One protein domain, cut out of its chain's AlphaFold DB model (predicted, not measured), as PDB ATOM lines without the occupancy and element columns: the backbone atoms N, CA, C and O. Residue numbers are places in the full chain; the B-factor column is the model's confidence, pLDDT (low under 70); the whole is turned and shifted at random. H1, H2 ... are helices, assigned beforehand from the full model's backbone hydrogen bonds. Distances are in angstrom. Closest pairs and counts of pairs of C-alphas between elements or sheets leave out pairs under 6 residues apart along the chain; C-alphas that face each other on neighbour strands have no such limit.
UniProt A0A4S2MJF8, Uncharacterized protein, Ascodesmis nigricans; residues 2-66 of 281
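AT A GLANCE: This is residues 2 to 66 of the 281 residues of an uncharacterized protein of Ascodesmis nigricans (UniProt A0A4S2MJF8). The long helix H3 makes the longest axis, and two shorter helices lie crosswise on one side of it: H1 crosses residues 50 to 57, and H2 makes a corner with residues 40 to 44. The printed part has 65 residues, 43 of them in the named helices H1, H2 and H3, in that order along the chain, with no named strand; the class is all helix. The whole is loose, radius of gyration of the C-alphas 13.9 A, and spans 41 by 23 by 21 A.

HOW THE PARTS SIT: Look first at H1, residues 7 to 20; it touches residues 50 to 57 of H3, residues 40 to 60, about perpendicular at 74 degrees, closest at C-alphas Arg 12 and Ala 54, 4.7 A. Next, H2, residues 27 to 34, is apart from H1. H2 touches residues 40 to 44 of H3, about perpendicular at 86 degrees, closest at C-alphas Tyr 27 and Ala 40, 4.9 A. In H1, H2 and H3 every O i to N i+4 pair is within hydrogen-bond range.

IN THESE COORDINATES: Find C-alpha 7 at (150.499, 152.063, 185.877); H1 runs 20.0 A from there. H2 measures 10.4 A. H3 runs 30.4 A to C-alpha 60 at (140.693, 163.468, 182.490).

THE WHOLE: The printed part has no cut. The link H1 to H2 is short, H2 to H3 tight. Residues 59 to 66 stand free; residues 63 to 66 have pLDDT under 70.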
ATOM      1  N   PRO A   2     160.924 164.938 189.892       86.44
ATOM      2  CA  PRO A   2     160.988 163.708 189.107       86.44
ATOM      3  C   PRO A   2     159.574 163.206 188.781       86.44
ATOM      4  O   PRO A   2     158.689 163.233 189.635       86.44
ATOM      5  N   MET A   3     159.362 162.768 187.540       87.62
ATOM      6  CA  MET A   3     158.108 162.146 187.106       87.62
ATOM      7  C   MET A   3     157.915 160.812 187.840       87.62
ATOM      8  O   MET A   3     158.840 160.003 187.904       87.62
ATOM      9  N   GLN A   4     156.726 160.577 188.398       89.50
ATOM     10  CA  GLN A   4     156.391 159.300 189.031       89.50
ATOM     11  C   GLN A   4     155.928 158.291 187.971       89.50
ATOM     12  O   GLN A   4     154.975 158.555 187.239       89.50
ATOM     13  N   TRP A   5     156.587 157.133 187.906       91.75
ATOM     14  CA  TRP A   5     156.196 156.011 187.051       91.75
ATOM     15  C   TRP A   5     155.073 155.219 187.720       91.75
ATOM     16  O   TRP A   5     155.305 154.482 188.675       91.75
ATOM     17  N   ASN A   6     153.843 155.423 187.254       93.25
ATOM     18  CA  ASN A   6     152.660 154.693 187.701       93.25
ATOM     19  C   ASN A   6     152.078 153.851 186.551       93.25
ATOM     20  O   ASN A   6     152.350 154.110 185.379       93.25
ATOM     21  N   ASP A   7     151.188 152.907 186.872       91.19
ATOM     22  CA  ASP A   7     150.499 152.063 185.877       91.19
ATOM     23  C   ASP A   7     149.813 152.869 184.754       91.19
ATOM     24  O   ASP A   7     149.587 152.374 183.648       91.19
ATOM     25  N   GLN A   8     149.434 154.119 185.039       89.12
ATOM     26  CA  GLN A   8     148.810 155.026 184.076       89.12
ATOM     27  C   GLN A   8     149.833 155.612 183.091       89.12
ATOM     28  O   GLN A   8     149.537 155.714 181.898       89.12
ATOM     29  N   ALA A   9     151.024 155.976 183.570       89.69
ATOM     30  CA  ALA A   9     152.150 156.443 182.774       89.69
ATOM     31  C   ALA A   9     152.654 155.323 181.861       89.69
ATOM     32  O   ALA A   9     152.823 155.560 180.667       89.69
ATOM     33  N   ASP A  10     152.760 154.093 182.370       91.69
ATOM     34  CA  ASP A  10     153.162 152.930 181.571       91.69
ATOM     35  C   ASP A  10     152.136 152.603 180.480       91.69
ATOM     36  O   ASP A  10     152.492 152.362 179.324       91.69
ATOM     37  N   ALA A  11     150.837 152.658 180.804       91.62
ATOM     38  CA  ALA A  11     149.774 152.463 179.820       91.62
ATOM     39  C   ALA A  11     149.818 153.518 178.701       91.62
ATOM     40  O   ALA A  11     149.621 153.180 177.531       91.62
ATOM     41  N   ARG A  12     150.090 154.785 179.047       89.12
ATOM     42  CA  ARG A  12     150.264 155.874 178.073       89.12
ATOM     43  C   ARG A  12     151.508 155.678 177.217       89.12
ATOM     44  O   ARG A  12     151.410 155.771 175.997       89.12
ATOM     45  N   LEU A  13     152.643 155.367 177.838       92.44
ATOM     46  CA  LEU A  13     153.893 155.089 177.137       92.44
ATOM     47  C   LEU A  13     153.681 153.972 176.113       92.44
ATOM     48  O   LEU A  13     153.976 154.147 174.932       92.44
ATOM     49  N   PHE A  14     153.083 152.860 176.536       93.44
ATOM     50  CA  PHE A  14     152.821 151.729 175.656       93.44
ATOM     51  C   PHE A  14     151.841 152.073 174.526       93.44
ATOM     52  O   PHE A  14     152.066 151.700 173.375       93.44
ATOM     53  N   ALA A  15     150.769 152.818 174.816       91.62
ATOM     54  CA  ALA A  15     149.835 153.275 173.788       91.62
ATOM     55  C   ALA A  15     150.512 154.187 172.748       91.62
ATOM     56  O   ALA A  15     150.246 154.037 171.554       91.62
ATOM     57  N   ASN A  16     151.419 155.069 173.179       91.12
ATOM     58  CA  ASN A  16     152.180 155.955 172.295       91.12
ATOM     59  C   ASN A  16     153.191 155.187 171.438       91.12
ATOM     60  O   ASN A  16     153.275 155.439 170.239       91.12
ATOM     61  N   VAL A  17     153.887 154.193 171.998       92.75
ATOM     62  CA  VAL A  17     154.763 153.290 171.227       92.75
ATOM     63  C   VAL A  17     153.966 152.575 170.131       92.75
ATOM     64  O   VAL A  17     154.387 152.548 168.978       92.75
ATOM     65  N   LEU A  18     152.772 152.065 170.452       92.19
ATOM     66  CA  LEU A  18     151.887 151.438 169.462       92.19
ATOM     67  C   LEU A  18     151.325 152.411 168.415       92.19
ATOM     68  O   LEU A  18     150.844 151.958 167.379       92.19
ATOM     69  N   LYS A  19     151.302 153.715 168.707       88.19
ATOM     70  CA  LYS A  19     150.819 154.756 167.792       88.19
ATOM     71  C   LYS A  19     151.920 155.215 166.837       88.19
ATOM     72  O   LYS A  19     151.655 155.374 165.652       88.19
ATOM     73  N   LEU A  20     153.126 155.430 167.359       90.88
ATOM     74  CA  LEU A  20     154.282 155.910 166.598       90.88
ATOM     75  C   LEU A  20     154.856 154.826 165.687       90.88
ATOM     76  O   LEU A  20     155.264 155.110 164.563       90.88
ATOM     77  N   HIS A  21     154.870 153.579 166.154       89.81
ATOM     78  CA  HIS A  21     155.349 152.462 165.358       89.81
ATOM     79  C   HIS A  21     154.178 151.771 164.662       89.81
ATOM     80  O   HIS A  21     153.229 151.328 165.309       89.81
ATOM     81  N   VAL A  22     154.275 151.603 163.338       82.19
ATOM     82  CA  VAL A  22     153.375 150.746 162.545       82.19
ATOM     83  C   VAL A  22     153.715 149.272 162.819       82.19
ATOM     84  O   VAL A  22     154.118 148.507 161.944       82.19
ATOM     85  N   SER A  23     153.606 148.874 164.082       84.44
ATOM     86  CA  SER A  23     153.938 147.537 164.551       84.44
ATOM     87  C   SER A  23     152.783 146.599 164.237       84.44
ATOM     88  O   SER A  23     151.725 146.638 164.870       84.44
ATOM     89  N   LYS A  24     152.989 145.716 163.259       92.00
ATOM     90  CA  LYS A  24     152.104 144.570 163.038       92.00
ATOM     91  C   LYS A  24     152.346 143.568 164.166       92.00
ATOM     92  O   LYS A  24     153.334 142.842 164.155       92.00
ATOM     93  N   LEU A  25     151.470 143.570 165.169       93.69
ATOM     94  CA  LEU A  25     151.572 142.647 166.296       93.69
ATOM     95  C   LEU A  25     151.136 141.240 165.878       93.69
ATOM     96  O   LEU A  25     149.977 141.019 165.520       93.69
ATOM     97  N   ASP A  26     152.055 140.284 165.980       96.44
ATOM     98  CA  ASP A  26     151.758 138.860 165.853       96.44
ATOM     99  C   ASP A  26     151.176 138.336 167.181       96.44
ATOM    100  O   ASP A  26     151.881 137.895 168.091       96.44
ATOM    101  N   TYR A  27     149.850 138.440 167.314       97.25
ATOM    102  CA  TYR A  27     149.117 137.966 168.489       97.25
ATOM    103  C   TYR A  27     149.313 136.469 168.801       97.25
ATOM    104  O   TYR A  27     149.426 136.149 169.987       97.25
ATOM    105  N   PRO A  28     149.334 135.532 167.828       96.94
ATOM    106  CA  PRO A  28     149.622 134.135 168.138       96.94
ATOM    107  C   PRO A  28     151.060 133.905 168.619       96.94
ATOM    108  O   PRO A  28     151.244 133.102 169.535       96.94
ATOM    109  N   ALA A  29     152.065 134.606 168.084       97.31
ATOM    110  CA  ALA A  29     153.431 134.515 168.610       97.31
ATOM    111  C   ALA A  29     153.528 135.055 170.049       97.31
ATOM    112  O   ALA A  29     154.089 134.389 170.919       97.31
ATOM    113  N   LEU A  30     152.891 136.200 170.323       96.44
ATOM    114  CA  LEU A  30     152.794 136.779 171.671       96.44
ATOM    115  C   LEU A  30     152.078 135.853 172.666       96.44
ATOM    116  O   LEU A  30     152.479 135.734 173.821       96.44
ATOM    117  N   ALA A  31     151.021 135.171 172.223       97.94
ATOM    118  CA  ALA A  31     150.322 134.181 173.037       97.94
ATOM    119  C   ALA A  31     151.251 133.028 173.433       97.94
ATOM    120  O   ALA A  31     151.298 132.646 174.600       97.94
ATOM    121  N   ARG A  32     152.044 132.522 172.478       97.75
ATOM    122  CA  ARG A  32     153.026 131.459 172.734       97.75
ATOM    123  C   ARG A  32     154.123 131.914 173.696       97.75
ATOM    124  O   ARG A  32     154.486 131.140 174.574       97.75
ATOM    125  N   SER A  33     154.611 133.152 173.576       97.56
ATOM    126  CA  SER A  33     155.647 133.676 174.477       97.56
ATOM    127  C   SER A  33     155.143 133.922 175.902       97.56
ATOM    128  O   SER A  33     155.929 133.855 176.839       97.56
ATOM    129  N   MET A  34     153.848 134.209 176.081       96.62
ATOM    130  CA  MET A  34     153.250 134.426 177.405       96.62
ATOM    131  C   MET A  34     152.922 133.132 178.168       96.62
ATOM    132  O   MET A  34     152.686 133.190 179.373       96.62
ATOM    133  N   GLY A  35     152.914 131.983 177.493       96.44
ATOM    134  CA  GLY A  35     152.698 130.672 178.106       96.44
ATOM    135  C   GLY A  35     151.312 130.066 177.866       96.44
ATOM    136  O   GLY A  35     150.413 130.659 177.265       96.44
ATOM    137  N   SER A  36     151.144 128.825 178.327       93.38
ATOM    138  CA  SER A  36     149.912 128.052 178.154       93.38
ATOM    139  C   SER A  36     148.751 128.676 178.932       93.38
ATOM    140  O   SER A  36     148.828 128.826 180.148       93.38
ATOM    141  N   GLY A  37     147.663 129.011 178.235       93.69
ATOM    142  CA  GLY A  37     146.452 129.600 178.825       93.69
ATOM    143  C   GLY A  37     146.170 131.033 178.373       93.69
ATOM    144  O   GLY A  37     145.060 131.531 178.562       93.69
ATOM    145  N   VAL A  38     147.124 131.687 177.707       97.56
ATOM    146  CA  VAL A  38     146.916 133.017 177.128       97.56
ATOM    147  C   VAL A  38     146.533 132.869 175.663       97.56
ATOM    148  O   VAL A  38     147.299 132.375 174.844       97.56
ATOM    149  N   THR A  39     145.321 133.297 175.312       98.31
ATOM    150  CA  THR A  39     144.852 133.274 173.921       98.31
ATOM    151  C   THR A  39     145.187 134.588 173.214       98.31
ATOM    152  O   THR A  39     145.175 135.660 173.821       98.31
ATOM    153  N   ALA A  40     145.400 134.537 171.895       97.56
ATOM    154  CA  ALA A  40     145.589 135.734 171.063       97.56
ATOM    155  C   ALA A  40     144.447 136.762 171.247       97.56
ATOM    156  O   ALA A  40     144.677 137.972 171.281       97.56
ATOM    157  N   LYS A  41     143.213 136.274 171.452       96.81
ATOM    158  CA  LYS A  41     142.033 137.104 171.733       96.81
ATOM    159  C   LYS A  41     142.137 137.834 173.076       96.81
ATOM    160  O   LYS A  41     141.774 139.005 173.152       96.81
ATOM    161  N   ALA A  42     142.659 137.178 174.114       96.81
ATOM    162  CA  ALA A  42     142.882 137.807 175.415       96.81
ATOM    163  C   ALA A  42     143.924 138.935 175.333       96.81
ATOM    164  O   ALA A  42     143.712 140.002 175.911       96.81
ATOM    165  N   ILE A  43     145.000 138.735 174.565       97.06
ATOM    166  CA  ILE A  43     146.042 139.753 174.348       97.06
ATOM    167  C   ILE A  43     145.480 140.956 173.596       97.06
ATOM    168  O   ILE A  43     145.634 142.089 174.053       97.06
ATOM    169  N   SER A  44     144.764 140.721 172.492       96.44
ATOM    170  CA  SER A  44     144.082 141.783 171.742       96.44
ATOM    171  C   SER A  44     143.150 142.599 172.647       96.44
ATOM    172  O   SER A  44     143.258 143.823 172.722       96.44
ATOM    173  N   HIS A  45     142.316 141.923 173.443       97.31
ATOM    174  CA  HIS A  45     141.426 142.586 174.393       97.31
ATOM    175  C   HIS A  45     142.185 143.383 175.469       97.31
ATOM    176  O   HIS A  45     141.764 144.481 175.839       97.31
ATOM    177  N   ARG A  46     143.322 142.873 175.962       95.88
ATOM    178  CA  ARG A  46     144.155 143.584 176.940       95.88
ATOM    179  C   ARG A  46     144.774 144.847 176.344       95.88
ATOM    180  O   ARG A  46     144.749 145.879 177.009       95.88
ATOM    181  N   ILE A  47     145.270 144.784 175.112       95.25
ATOM    182  CA  ILE A  47     145.826 145.944 174.405       95.25
ATOM    183  C   ILE A  47     144.746 147.004 174.181       95.25
ATOM    184  O   ILE A  47     144.997 148.177 174.449       95.25
ATOM    185  N   SER A  48     143.532 146.610 173.782       94.94
ATOM    186  CA  SER A  48     142.401 147.542 173.683       94.94
ATOM    187  C   SER A  48     142.124 148.236 175.018       94.94
ATOM    188  O   SER A  48     142.084 149.461 175.064       94.94
ATOM    189  N   LYS A  49     142.077 147.491 176.134       95.44
ATOM    190  CA  LYS A  49     141.914 148.085 177.474       95.44
ATOM    191  C   LYS A  49     143.038 149.054 177.851       95.44
ATOM    192  O   LYS A  49     142.777 150.037 178.538       95.44
ATOM    193  N   ILE A  50     144.283 148.778 177.457       94.50
ATOM    194  CA  ILE A  50     145.413 149.687 177.709       94.50
ATOM    195  C   ILE A  50     145.230 150.986 176.917       94.50
ATOM    196  O   ILE A  50     145.361 152.065 177.492       94.50
ATOM    197  N   LYS A  51     144.844 150.891 175.638       92.50
ATOM    198  CA  LYS A  51     144.527 152.061 174.804       92.50
ATOM    199  C   LYS A  51     143.372 152.879 175.390       92.50
ATOM    200  O   LYS A  51     143.476 154.101 175.468       92.50
ATOM    201  N   ASP A  52     142.320 152.219 175.869       92.06
ATOM    202  CA  ASP A  52     141.176 152.883 176.503       92.06
ATOM    203  C   ASP A  52     141.578 153.610 177.790       92.06
ATOM    204  O   ASP A  52     141.197 154.762 177.993       92.06
ATOM    205  N   LYS A  53     142.400 152.980 178.641       91.06
ATOM    206  CA  LYS A  53     142.942 153.617 179.851       91.06
ATOM    207  C   LYS A  53     143.806 154.831 179.520       91.06
ATOM    208  O   LYS A  53     143.649 155.872 180.155       91.06
ATOM    209  N   ALA A  54     144.685 154.714 178.523       90.94
ATOM    210  CA  ALA A  54     145.522 155.822 178.074       90.94
ATOM    211  C   ALA A  54     144.663 157.002 177.585       90.94
ATOM    212  O   ALA A  54     144.899 158.143 177.986       90.94
ATOM    213  N   ARG A  55     143.609 156.718 176.804       89.25
ATOM    214  CA  ARG A  55     142.656 157.723 176.312       89.25
ATOM    215  C   ARG A  55     141.853 158.372 177.439       89.25
ATOM    216  O   ARG A  55     141.769 159.595 177.483       89.25
ATOM    217  N   ALA A  56     141.292 157.578 178.351       89.62
ATOM    218  CA  ALA A  56     140.527 158.086 179.491       89.62
ATOM    219  C   ALA A  56     141.380 159.017 180.359       89.62
ATOM    220  O   ALA A  56     140.920 160.071 180.791       89.62
ATOM    221  N   TYR A  57     142.652 158.667 180.554       87.25
ATOM    222  CA  TYR A  57     143.567 159.498 181.317       87.25
ATOM    223  C   TYR A  57     143.948 160.780 180.560       87.25
ATOM    224  O   TYR A  57     144.122 161.819 181.188       87.25
ATOM    225  N   GLY A  58     144.076 160.748 179.229       85.44
ATOM    226  CA  GLY A  58     144.248 161.961 178.414       85.44
ATOM    227  C   GLY A  58     143.048 162.912 178.504       85.44
ATOM    228  O   GLY A  58     143.223 164.113 178.655       85.44
ATOM    229  N   GLN A  59     141.828 162.367 178.510       86.88
ATOM    230  CA  GLN A  59     140.597 163.155 178.659       86.88
ATOM    231  C   GLN A  59     140.434 163.750 180.062       86.88
ATOM    232  O   GLN A  59     140.003 164.890 180.193       86.88
ATOM    233  N   ALA A  60     140.780 162.994 181.108       87.38
ATOM    234  CA  ALA A  60     140.693 163.468 182.490       87.38
ATOM    235  C   ALA A  60     141.690 164.600 182.791       87.38
ATOM    236  O   ALA A  60     141.399 165.475 183.601       87.38
ATOM    237  N   ASN A  61     142.845 164.597 182.119       84.00
ATOM    238  CA  ASN A  61     143.923 165.558 182.330       84.00
ATOM    239  C   ASN A  61     144.216 166.348 181.052       84.00
ATOM    240  O   ASN A  61     145.356 166.353 180.583       84.00
ATOM    241  N   SER A  62     143.208 167.030 180.496       74.12
ATOM    242  CA  SER A  62     143.399 167.826 179.271       74.12
ATOM    243  C   SER A  62     144.422 168.958 179.447       74.12
ATOM    244  O   SER A  62     145.001 169.406 178.470       74.12
ATOM    245  N   TRP A  63     144.666 169.400 180.686       68.88
ATOM    246  CA  TRP A  63     145.640 170.441 181.029       68.88
ATOM    247  C   TRP A  63     147.085 169.931 181.126       68.88
ATOM    248  O   TRP A  63     148.014 170.730 181.160       68.88
ATOM    249  N   ALA A  64     147.299 168.613 181.211       66.06
ATOM    250  CA  ALA A  64     148.628 168.048 181.455       66.06
ATOM    251  C   ALA A  64     149.425 167.775 180.168       66.06
ATOM    252  O   ALA A  64     150.586 167.388 180.255       66.06
ATOM    253  N   PHE A  65     148.804 167.915 178.995       56.09
ATOM    254  CA  PHE A  65     149.429 167.638 177.703       56.09
ATOM    255  C   PHE A  65     148.803 168.542 176.633       56.09
ATOM    256  O   PHE A  65     147.954 168.128 175.852       56.09
ATOM    257  N   GLU A  66     149.213 169.807 176.634       52.59
ATOM    258  CA  GLU A  66     148.858 170.801 175.611       52.59
ATOM    259  C   GLU A  66     149.774 170.711 174.368       52.59
ATOM    260  O   GLU A  66     149.849 171.641 173.574       52.59
TER     261      GLU A  66